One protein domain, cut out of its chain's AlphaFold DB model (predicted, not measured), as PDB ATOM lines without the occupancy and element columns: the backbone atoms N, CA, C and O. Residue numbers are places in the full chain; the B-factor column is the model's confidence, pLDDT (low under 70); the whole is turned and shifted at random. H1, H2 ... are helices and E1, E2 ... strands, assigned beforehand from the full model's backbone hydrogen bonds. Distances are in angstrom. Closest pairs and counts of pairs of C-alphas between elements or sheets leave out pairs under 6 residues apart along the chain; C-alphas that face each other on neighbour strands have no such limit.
ATOM      1  N   ARG A   2      10.100  30.095  43.077       42.09
ATOM      2  CA  ARG A   2       8.749  29.467  43.143       42.09
ATOM      3  C   ARG A   2       7.561  30.430  43.307       42.09
ATOM      4  O   ARG A   2       6.522  30.192  42.707       42.09
ATOM      5  N   GLN A   3       7.708  31.511  44.075       42.03
ATOM      6  CA  GLN A   3       6.616  32.476  44.283       42.03
ATOM      7  C   GLN A   3       6.318  33.353  43.056       42.03
ATOM      8  O   GLN A   3       5.244  33.930  42.992       42.03
ATOM      9  N   HIS A   4       7.239  33.463  42.091       54.62
ATOM     10  CA  HIS A   4       7.050  34.309  40.905       54.62
ATOM     11  C   HIS A   4       6.353  33.554  39.763       54.62
ATOM     12  O   HIS A   4       5.578  34.152  39.028       54.62
ATOM     13  N   VAL A   5       6.533  32.229  39.668       63.22
ATOM     14  CA  VAL A   5       5.855  31.396  38.653       63.22
ATOM     15  C   VAL A   5       4.339  31.363  38.868       63.22
ATOM     16  O   VAL A   5       3.583  31.363  37.908       63.22
ATOM     17  N   ALA A   6       3.880  31.390  40.124       74.50
ATOM     18  CA  ALA A   6       2.449  31.405  40.440       74.50
ATOM     19  C   ALA A   6       1.735  32.701  40.007       74.50
ATOM     20  O   ALA A   6       0.516  32.701  39.878       74.50
ATOM     21  N   ALA A   7       2.484  33.789  39.800       81.06
ATOM     22  CA  ALA A   7       1.967  35.078  39.344       81.06
ATOM     23  C   ALA A   7       2.198  35.318  37.841       81.06
ATOM     24  O   ALA A   7       1.831  36.378  37.336       81.06
ATOM     25  N   ALA A   8       2.817  34.366  37.134       85.25
ATOM     26  CA  ALA A   8       3.073  34.496  35.707       85.25
ATOM     27  C   ALA A   8       1.743  34.549  34.928       85.25
ATOM     28  O   ALA A   8       0.861  33.721  35.188       85.25
ATOM     29  N   PRO A   9       1.578  35.480  33.966       90.69
ATOM     30  CA  PRO A   9       0.428  35.487  33.070       90.69
ATOM     31  C   PRO A   9       0.298  34.149  32.337       90.69
ATOM     32  O   PRO A   9       1.309  33.544  32.010       90.69
ATOM     33  N   PRO A  10      -0.912  33.657  32.054       92.44
ATOM     34  CA  PRO A  10      -1.084  32.322  31.496       92.44
ATOM     35  C   PRO A  10      -0.450  32.149  30.105       92.44
ATOM     36  O   PRO A  10      -0.366  33.085  29.304       92.44
ATOM     37  N   LEU A  11      -0.056  30.906  29.815       94.00
ATOM     38  CA  LEU A  11       0.382  30.451  28.497       94.00
ATOM     39  C   LEU A  11      -0.622  29.452  27.921       94.00
ATOM     40  O   LEU A  11      -1.085  28.550  28.621       94.00
ATOM     41  N   VAL A  12      -0.915  29.582  26.630       94.81
ATOM     42  CA  VAL A  12      -1.660  28.596  25.845       94.81
ATOM     43  C   VAL A  12      -0.659  27.604  25.247       94.81
ATOM     44  O   VAL A  12       0.156  28.008  24.414       94.81
ATOM     45  N   PRO A  13      -0.678  26.320  25.643       94.44
ATOM     46  CA  PRO A  13       0.242  25.332  25.093       94.44
ATOM     47  C   PRO A  13      -0.090  25.040  23.626       94.44
ATOM     48  O   PRO A  13      -1.251  24.827  23.279       94.44
ATOM     49  N   ILE A  14       0.936  24.993  22.775       91.69
ATOM     50  CA  ILE A  14       0.813  24.585  21.370       91.69
ATOM     51  C   ILE A  14       1.335  23.160  21.204       91.69
ATOM     52  O   ILE A  14       0.593  22.255  20.828       91.69
ATOM     53  N   PHE A  15       2.626  22.946  21.480       88.19
ATOM     54  CA  PHE A  15       3.272  21.645  21.314       88.19
ATOM     55  C   PHE A  15       4.589  21.567  22.088       88.19
ATOM     56  O   PHE A  15       5.437  22.447  21.963       88.19
ATOM     57  N   ARG A  16       4.805  20.475  22.834       88.06
ATOM     58  CA  ARG A  16       5.992  20.273  23.688       88.06
ATOM     59  C   ARG A  16       6.222  21.469  24.621       88.06
ATOM     60  O   ARG A  16       5.425  21.704  25.518       88.06
ATOM     61  N   HIS A  17       7.313  22.193  24.404       90.94
ATOM     62  CA  HIS A  17       7.751  23.348  25.179       90.94
ATOM     63  C   HIS A  17       7.231  24.664  24.595       90.94
ATOM     64  O   HIS A  17       7.503  25.730  25.136       90.94
ATOM     65  N   VAL A  18       6.493  24.599  23.484       91.81
ATOM     66  CA  VAL A  18       6.069  25.762  22.716       91.81
ATOM     67  C   VAL A  18       4.680  26.218  23.132       91.81
ATOM     68  O   VAL A  18       3.744  25.416  23.154       91.81
ATOM     69  N   SER A  19       4.553  27.507  23.442       95.00
ATOM     70  CA  SER A  19       3.327  28.121  23.955       95.00
ATOM     71  C   SER A  19       3.142  29.561  23.460       95.00
ATOM     72  O   SER A  19       4.099  30.198  23.025       95.00
ATOM     73  N   LEU A  20       1.920  30.085  23.566       95.50
ATOM     74  CA  LEU A  20       1.572  31.488  23.311       95.50
ATOM     75  C   LEU A  20       1.210  32.211  24.613       95.50
ATOM     76  O   LEU A  20       0.493  31.635  25.431       95.50
ATOM     77  N   PRO A  21       1.606  33.479  24.793       95.56
ATOM     78  CA  PRO A  21       0.992  34.361  25.777       95.56
ATOM     79  C   PRO A  21      -0.522  34.428  25.580       95.56
ATOM     80  O   PRO A  21      -0.996  34.694  24.476       95.56
ATOM     81  N   ALA A  22      -1.273  34.176  26.652       93.81
ATOM     82  CA  ALA A  22      -2.729  34.294  26.642       93.81
ATOM     83  C   ALA A  22      -3.213  35.736  26.887       93.81
ATOM     84  O   ALA A  22      -4.381  36.032  26.642       93.81
ATOM     85  N   ASP A  23      -2.331  36.611  27.380       91.25
ATOM     86  CA  ASP A  23      -2.618  38.016  27.662       91.25
ATOM     87  C   ASP A  23      -1.537  38.927  27.035       91.25
ATOM     88  O   ASP A  23      -0.348  38.727  27.317       91.25
ATOM     89  N   PRO A  24      -1.920  39.893  26.178       91.75
ATOM     90  CA  PRO A  24      -3.276  40.104  25.660       91.75
ATOM     91  C   PRO A  24      -3.705  38.954  24.733       91.75
ATOM     92  O   PRO A  24      -2.869  38.336  24.082       91.75
ATOM     93  N   CYS A  25      -5.004  38.669  24.634       91.12
ATOM     94  CA  CYS A  25      -5.526  37.696  23.665       91.12
ATOM     95  C   CYS A  25      -5.649  38.351  22.279       91.12
ATOM     96  O   CYS A  25      -6.744  38.653  21.804       91.12
ATOM     97  N   GLU A  26      -4.504  38.629  21.660       91.62
ATOM     98  CA  GLU A  26      -4.400  39.320  20.379       91.62
ATOM     99  C   GLU A  26      -3.617  38.507  19.345       91.62
ATOM    100  O   GLU A  26      -2.833  37.608  19.663       91.62
ATOM    101  N   ALA A  27      -3.841  38.844  18.074       90.44
ATOM    102  CA  ALA A  27      -2.998  38.364  16.993       90.44
ATOM    103  C   ALA A  27      -1.567  38.908  17.141       90.44
ATOM    104  O   ALA A  27      -1.329  39.940  17.770       90.44
ATOM    105  N   ASP A  28      -0.614  38.215  16.524       91.44
ATOM    106  CA  ASP A  28       0.807  38.581  16.550       91.44
ATOM    107  C   ASP A  28       1.448  38.581  17.943       91.44
ATOM    108  O   ASP A  28       2.410  39.304  18.205       91.44
ATOM    109  N   ASN A  29       0.929  37.746  18.845       94.56
ATOM    110  CA  ASN A  29       1.670  37.370  20.038       94.56
ATOM    111  C   ASN A  29       2.853  36.467  19.660       94.56
ATOM    112  O   ASN A  29       2.671  35.531  18.869       94.56
ATOM    113  N   PRO A  30       4.033  36.679  20.269       94.12
ATOM    114  CA  PRO A  30       5.180  35.828  20.026       94.12
ATOM    115  C   PRO A  30       4.926  34.404  20.482       94.12
ATOM    116  O   PRO A  30       4.339  34.153  21.535       94.12
ATOM    117  N   VAL A  31       5.460  33.468  19.714       93.75
ATOM    118  CA  VAL A  31       5.522  32.070  20.111       93.75
ATOM    119  C   VAL A  31       6.767  31.882  20.966       93.75
ATOM    120  O   VAL A  31       7.861  32.280  20.577       93.75
ATOM    121  N   LEU A  32       6.610  31.267  22.134       92.88
ATOM    122  CA  LEU A  32       7.682  31.075  23.108       92.88
ATOM    123  C   LEU A  32       8.036  29.598  23.209       92.88
ATOM    124  O   LEU A  32       7.138  28.760  23.221       92.88
ATOM    125  N   SER A  33       9.321  29.275  23.349       91.19
ATOM    126  CA  SER A  33       9.747  27.984  23.898       91.19
ATOM    127  C   SER A  33      10.136  28.178  25.350       91.19
ATOM    128  O   SER A  33      11.052  28.941  25.634       91.19
ATOM    129  N   VAL A  34       9.465  27.460  26.247       89.94
ATOM    130  CA  VAL A  34       9.736  27.448  27.685       89.94
ATOM    131  C   VAL A  34      10.328  26.094  28.056       89.94
ATOM    132  O   VAL A  34       9.623  25.078  28.087       89.94
ATOM    133  N   TYR A  35      11.625  26.069  28.348       87.69
ATOM    134  CA  TYR A  35      12.329  24.870  28.781       87.69
ATOM    135  C   TYR A  35      13.048  25.129  30.103       87.69
ATOM    136  O   TYR A  35      14.062  25.809  30.160       87.69
ATOM    137  N   GLN A  36      12.513  24.562  31.186       85.25
ATOM    138  CA  GLN A  36      13.014  24.787  32.545       85.25
ATOM    139  C   GLN A  36      13.021  26.281  32.917       85.25
ATOM    140  O   GLN A  36      11.948  26.841  33.132       85.25
ATOM    141  N   ALA A  37      14.196  26.898  33.054       82.62
ATOM    142  CA  ALA A  37      14.339  28.325  33.339       82.62
ATOM    143  C   ALA A  37      14.521  29.167  32.063       82.62
ATOM    144  O   ALA A  37      14.332  30.381  32.115       82.62
ATOM    145  N   ASP A  38      14.832  28.523  30.937       85.06
ATOM    146  CA  ASP A  38      15.128  29.186  29.677       85.06
ATOM    147  C   ASP A  38      13.841  29.459  28.906       85.06
ATOM    148  O   ASP A  38      12.981  28.585  28.722       85.06
ATOM    149  N   ILE A  39      13.715  30.700  28.444       89.12
ATOM    150  CA  ILE A  39      12.601  31.157  27.620       89.12
ATOM    151  C   ILE A  39      13.175  31.925  26.448       89.12
ATOM    152  O   ILE A  39      13.916  32.883  26.642       89.12
ATOM    153  N   ILE A  40      12.808  31.495  25.245       89.00
ATOM    154  CA  ILE A  40      13.257  32.099  23.991       89.00
ATOM    155  C   ILE A  40      12.077  32.321  23.054       89.00
ATOM    156  O   ILE A  40      11.053  31.626  23.136       89.00
ATOM    157  N   TYR A  41      12.249  33.234  22.105       90.69
ATOM    158  CA  TYR A  41      11.311  33.374  21.003       90.69
ATOM    159  C   TYR A  41      11.482  32.240  19.987       90.69
ATOM    160  O   TYR A  41      12.574  31.929  19.519       90.69
ATOM    161  N   ARG A  42      10.362  31.623  19.622       88.19
ATOM    162  CA  ARG A  42      10.237  30.623  18.553       88.19
ATOM    163  C   ARG A  42       9.512  31.166  17.334       88.19
ATOM    164  O   ARG A  42       9.181  30.379  16.468       88.19
ATOM    165  N   GLY A  43       9.185  32.449  17.289       89.88
ATOM    166  CA  GLY A  43       8.441  33.059  16.193       89.88
ATOM    167  C   GLY A  43       7.824  34.373  16.643       89.88
ATOM    168  O   GLY A  43       7.396  34.491  17.793       89.88
ATOM    169  N   ARG A  44       7.751  35.353  15.743       91.69
ATOM    170  CA  ARG A  44       7.086  36.641  15.990       91.69
ATOM    171  C   ARG A  44       5.580  36.466  16.129       91.69
ATOM    172  O   ARG A  44       4.946  37.206  16.870       91.69
ATOM    173  N   ASN A  45       5.022  35.467  15.446       92.75
ATOM    174  CA  ASN A  45       3.622  35.087  15.554       92.75
ATOM    175  C   ASN A  45       3.395  33.596  15.260       92.75
ATOM    176  O   ASN A  45       4.294  32.864  14.836       92.75
ATOM    177  N   LEU A  46       2.163  33.136  15.498       92.31
ATOM    178  CA  LEU A  46       1.780  31.741  15.284       92.31
ATOM    179  C   LEU A  46       1.896  31.309  13.814       92.31
ATOM    180  O   LEU A  46       2.275  30.172  13.549       92.31
ATOM    181  N   ALA A  47       1.573  32.193  12.867       92.19
ATOM    182  CA  ALA A  47       1.604  31.868  11.442       92.19
ATOM    183  C   ALA A  47       3.030  31.563  10.967       92.19
ATOM    184  O   ALA A  47       3.253  30.554  10.301       92.19
ATOM    185  N   GLU A  48       3.993  32.391  11.374       89.38
ATOM    186  CA  GLU A  48       5.415  32.166  11.137       89.38
ATOM    187  C   GLU A  48       5.851  30.820  11.728       89.38
ATOM    188  O   GLU A  48       6.361  29.967  11.004       89.38
ATOM    189  N   TYR A  49       5.548  30.569  13.007       89.56
ATOM    190  CA  TYR A  49       5.873  29.302  13.673       89.56
ATOM    191  C   TYR A  49       5.338  28.063  12.958       89.56
ATOM    192  O   TYR A  49       6.084  27.107  12.737       89.56
ATOM    193  N   LEU A  50       4.071  28.077  12.552       90.12
ATOM    194  CA  LEU A  50       3.484  26.963  11.813       90.12
ATOM    195  C   LEU A  50       4.119  26.787  10.428       90.12
ATOM    196  O   LEU A  50       4.291  25.648   9.994       90.12
ATOM    197  N   GLY A  51       4.504  27.881   9.764       89.25
ATOM    198  CA  GLY A  51       5.215  27.845   8.485       89.25
ATOM    199  C   GLY A  51       6.532  27.072   8.571       89.25
ATOM    200  O   GLY A  51       6.768  26.174   7.767       89.25
ATOM    201  N   TYR A  52       7.340  27.349   9.594       84.94
ATOM    202  CA  TYR A  52       8.612  26.654   9.818       84.94
ATOM    203  C   TYR A  52       8.446  25.185  10.218       84.94
ATOM    204  O   TYR A  52       9.170  24.321   9.731       84.94
ATOM    205  N   ILE A  53       7.464  24.859  11.069       84.75
ATOM    206  CA  ILE A  53       7.166  23.446  11.364       84.75
ATOM    207  C   ILE A  53       6.792  22.707  10.076       84.75
ATOM    208  O   ILE A  53       7.206  21.566   9.876       84.75
ATOM    209  N   GLY A  54       6.003  23.354   9.213       85.19
ATOM    210  CA  GLY A  54       5.589  22.803   7.930       85.19
ATOM    211  C   GLY A  54       6.741  22.630   6.937       85.19
ATOM    212  O   GLY A  54       6.703  21.684   6.153       85.19
ATOM    213  N   SER A  55       7.762  23.496   6.977       84.88
ATOM    214  CA  SER A  55       8.951  23.376   6.120       84.88
ATOM    215  C   SER A  55       9.941  22.316   6.614       84.88
ATOM    216  O   SER A  55      10.709  21.783   5.815       84.88
ATOM    217  N   GLY A  56       9.900  21.965   7.906       78.94
ATOM    218  CA  GLY A  56      10.846  21.037   8.531       78.94
ATOM    219  C   GLY A  56      12.199  21.672   8.866       78.94
ATOM    220  O   GLY A  56      13.133  20.958   9.230       78.94
ATOM    221  N   GLU A  57      12.314  22.994   8.752       76.31
ATOM    222  CA  GLU A  57      13.518  23.742   9.104       76.31
ATOM    223  C   GLU A  57      13.570  24.027  10.610       76.31
ATOM    224  O   GLU A  57      12.553  24.277  11.267       76.31
ATOM    225  N   GLU A  58      14.778  24.024  11.180       67.62
ATOM    226  CA  GLU A  58      14.968  24.497  12.547       67.62
ATOM    227  C   GLU A  58      14.845  26.018  12.584       67.62
ATOM    228  O   GLU A  58      15.714  26.743  12.100       67.62
ATOM    229  N   MET A  59      13.768  26.516  13.192       68.06
ATOM    230  CA  MET A  59      13.665  27.944  13.450       68.06
ATOM    231  C   MET A  59      14.535  28.350  14.639       68.06
ATOM    232  O   MET A  59      14.276  27.958  15.781       68.06
ATOM    233  N   MET A  60      15.484  29.233  14.346       64.38
ATOM    234  CA  MET A  60      16.108  30.140  15.301       64.38
ATOM    235  C   MET A  60      15.643  31.549  14.948       64.38
ATOM    236  O   MET A  60      15.913  32.026  13.844       64.38
ATOM    237  N   LEU A  61      14.902  32.204  15.843       64.88
ATOM    238  CA  LEU A  61      14.502  33.585  15.605       64.88
ATOM    239  C   LEU A  61      15.738  34.482  15.761       64.88
ATOM    240  O   LEU A  61      16.123  34.788  16.879       64.88
ATOM    241  N   GLN A  62      16.338  34.896  14.642       58.78
ATOM    242  CA  GLN A  62      17.590  35.672  14.644       58.78
ATOM    243  C   GLN A  62      17.408  37.168  14.938       58.78
ATOM    244  O   GLN A  62      18.383  37.911  15.017       58.78
ATOM    245  N   ARG A  63      16.160  37.656  15.008       64.50
ATOM    246  CA  ARG A  63      15.851  39.079  15.220       64.50
ATOM    247  C   ARG A  63      14.623  39.234  16.102       64.50
ATOM    248  O   ARG A  63      13.514  38.911  15.677       64.50
ATOM    249  N   CYS A  64      14.812  39.764  17.308       70.25
ATOM    250  CA  CYS A  64      13.699  40.097  18.204       70.25
ATOM    251  C   CYS A  64      13.166  41.515  17.984       70.25
ATOM    252  O   CYS A  64      12.135  41.863  18.548       70.25
ATOM    253  N   ASP A  65      13.826  42.304  17.131       73.75
ATOM    254  CA  ASP A  65      13.496  43.699  16.804       73.75
ATOM    255  C   ASP A  65      12.027  43.890  16.378       73.75
ATOM    256  O   ASP A  65      11.440  44.953  16.567       73.75
ATOM    257  N   GLU A  66      11.433  42.851  15.787       82.50
ATOM    258  CA  GLU A  66      10.073  42.854  15.243       82.50
ATOM    259  C   GLU A  66       9.074  42.071  16.108       82.50
ATOM    260  O   GLU A  66       7.919  41.879  15.722       82.50
ATOM    261  N   VAL A  67       9.501  41.579  17.273       89.38
ATOM    262  CA  VAL A  67       8.633  40.837  18.182       89.38
ATOM    263  C   VAL A  67       7.807  41.809  19.018       89.38
ATOM    264  O   VAL A  67       8.333  42.720  19.656       89.38
ATOM    265  N   ARG A  68       6.490  41.582  19.073       91.50
ATOM    266  CA  ARG A  68       5.612  42.300  19.999       91.50
ATOM    267  C   ARG A  68       6.098  42.087  21.432       91.50
ATOM    268  O   ARG A  68       6.148  40.959  21.920       91.50
ATOM    269  N   HIS A  69       6.366  43.187  22.125       92.38
ATOM    270  CA  HIS A  69       6.721  43.146  23.535       92.38
ATOM    271  C   HIS A  69       5.509  42.742  24.393       92.38
ATOM    272  O   HIS A  69       4.449  43.370  24.358       92.38
ATOM    273  N   ILE A  70       5.688  41.690  25.190       93.69
ATOM    274  CA  ILE A  70       4.720  41.145  26.141       93.69
ATOM    275  C   ILE A  70       5.282  41.339  27.543       93.69
ATOM    276  O   ILE A  70       6.234  40.661  27.921       93.69
ATOM    277  N   ARG A  71       4.652  42.228  28.316       86.38
ATOM    278  CA  ARG A  71       5.167  42.782  29.578       86.38
ATOM    279  C   ARG A  71       5.837  41.773  30.519       86.38
ATOM    280  O   ARG A  71       6.868  42.081  31.069       86.38
ATOM    281  N   PHE A  72       5.295  40.574  30.725       89.62
ATOM    282  CA  PHE A  72       5.963  39.584  31.588       89.62
ATOM    283  C   PHE A  72       6.943  38.683  30.826       89.62
ATOM    284  O   PHE A  72       8.032  38.374  31.298       89.62
ATOM    285  N   TRP A  73       6.533  38.212  29.649       91.62
ATOM    286  CA  TRP A  73       7.258  37.165  28.937       91.62
ATOM    287  C   TRP A  73       8.464  37.689  28.167       91.62
ATOM    288  O   TRP A  73       9.481  37.011  28.120       91.62
ATOM    289  N   SER A  74       8.373  38.886  27.589       90.38
ATOM    290  CA  SER A  74       9.491  39.513  26.874       90.38
ATOM    291  C   SER A  74      10.595  39.937  27.829       90.38
ATOM    292  O   SER A  74      11.743  39.599  27.585       90.38
ATOM    293  N   GLU A  75      10.245  40.521  28.977       90.06
ATOM    294  CA  GLU A  75      11.216  40.836  30.033       90.06
ATOM    295  C   GLU A  75      11.991  39.585  30.488       90.06
ATOM    296  O   GLU A  75      13.198  39.639  30.714       90.06
ATOM    297  N   LEU A  76      11.315  38.436  30.590       88.06
ATOM    298  CA  LEU A  76      11.954  37.187  31.003       88.06
ATOM    299  C   LEU A  76      12.827  36.567  29.900       88.06
ATOM    300  O   LEU A  76      13.844  35.954  30.210       88.06
ATOM    301  N   VAL A  77      12.463  36.738  28.626       88.44
ATOM    302  CA  VAL A  77      13.314  36.350  27.486       88.44
ATOM    303  C   VAL A  77      14.567  37.226  27.431       88.44
ATOM    304  O   VAL A  77      15.671  36.705  27.303       88.44
ATOM    305  N   GLU A  78      14.408  38.541  27.578       85.81
ATOM    306  CA  GLU A  78      15.507  39.513  27.598       85.81
ATOM    307  C   GLU A  78      16.467  39.251  28.770       85.81
ATOM    308  O   GLU A  78      17.681  39.271  28.588       85.81
ATOM    309  N   ALA A  79      15.943  38.919  29.956       84.31
ATOM    310  CA  ALA A  79      16.752  38.563  31.126       84.31
ATOM    311  C   ALA A  79      17.542  37.249  30.971       84.31
ATOM    312  O   ALA A  79      18.508  37.037  31.703       84.31
ATOM    313  N   ASN A  80      17.129  36.377  30.049       77.00
ATOM    314  CA  ASN A  80      17.785  35.107  29.742       77.00
ATOM    315  C   ASN A  80      18.788  35.215  28.574       77.00
ATOM    316  O   ASN A  80      19.245  34.184  28.088       77.00
ATOM    317  N   ASP A  81      19.073  36.426  28.074       72.06
ATOM    318  CA  ASP A  81      19.808  36.651  26.818       72.06
ATOM    319  C   ASP A  81      19.181  35.895  25.622       72.06
ATOM    320  O   ASP A  81      19.847  35.590  24.638       72.06
TER     321      ASP A  81
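Overview. This is residues 2 to 81 of the 84 residues of the protein "SMI1/KNR4 family protein" of Limnoglobus roseus (UniProt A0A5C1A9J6). A strongly twisted sheet of four antiparallel strands makes the core, with H3 packed across E3 and E4 and H2 at the end of the sheet where E3 begins and E4 ends. The short helix H1 lies away from the sheet, so that H1 and H2 mark the two ends of the longest axis, and a long stretch without a named element, residues 56 to 72, leads from H2 back to H3. The printed part has 80 residues, with three named helices and four named strands in the order H1 E1 E2 E3 E4 H2 H3; the sheet's order is E1 - E2 - E3 - E4, and the class is mixed, helices and strands. The whole is compact, with a radius of gyration of the C-alphas of 12.1 A, yet elongated in outline, spanning 39 by 25 by 24 A.

Arrangement. Start with E1, residues 11 to 15, E2, residues 18 to 21, E3, residues 31 to 35, and E4, residues 38 to 43: they form a meander, each strand the antiparallel neighbour of the one before. In the hairpin E1 and E2, look for N 12 and O 20, 2.8 A apart and within hydrogen-bond range; in the hairpin E2 and E3, N 19 and O 32 are at 2.9 A; in the hairpin E3 and E4, N 33 and O 40 are at 2.9 A. H3, residues 73 to 79, is on the sheet at a height of 8.7 A; its closest C-alphas to E4 are Val 77 and Ile 39, 5.2 A apart. It runs across the strands, only just, at 61 degrees to E4 on the local plane. H2, residues 46 to 55, is also on the sheet, at a height of 9.5 A, and its Tyr 49 comes closest to E4 at Gly 43, C-alphas 5.2 A apart. The arrangement is three layers, helices on both faces of a sheet. H1, residues 2 to 5, is not on the sheet, and H2 and H3 are apart. In H2 and H3 every O i to N i+4 pair is within hydrogen-bond range; H1 is too short for such a pair, and its 1 pair of O i and N i+3 is not within range.

Along the chain. Find C-alpha 38 at (15.128, 29.186, 29.677); from there E4, the longest strand, runs 15.5 A to Gly 43. E3 measures 13.2 A, E1 11.7 A and E2 10.4 A. Find C-alpha 46 at (1.780, 31.741, 15.284), where H2 begins and runs 14.3 A. H3 runs 9.8 A to C-alpha 79 at (16.752, 38.563, 31.126), and H1 5.7 A.

Size, cuts and confidence. The two C-alphas farthest apart are those of Gln 3 and Ser 55, at 39.3 A. The printed part has no cut, and the link from H2 to H3 is long, with 17 residues. The mean pLDDT of the printed part is 84.7; look for values under 70 at residues 2 to 5 and 58 to 63.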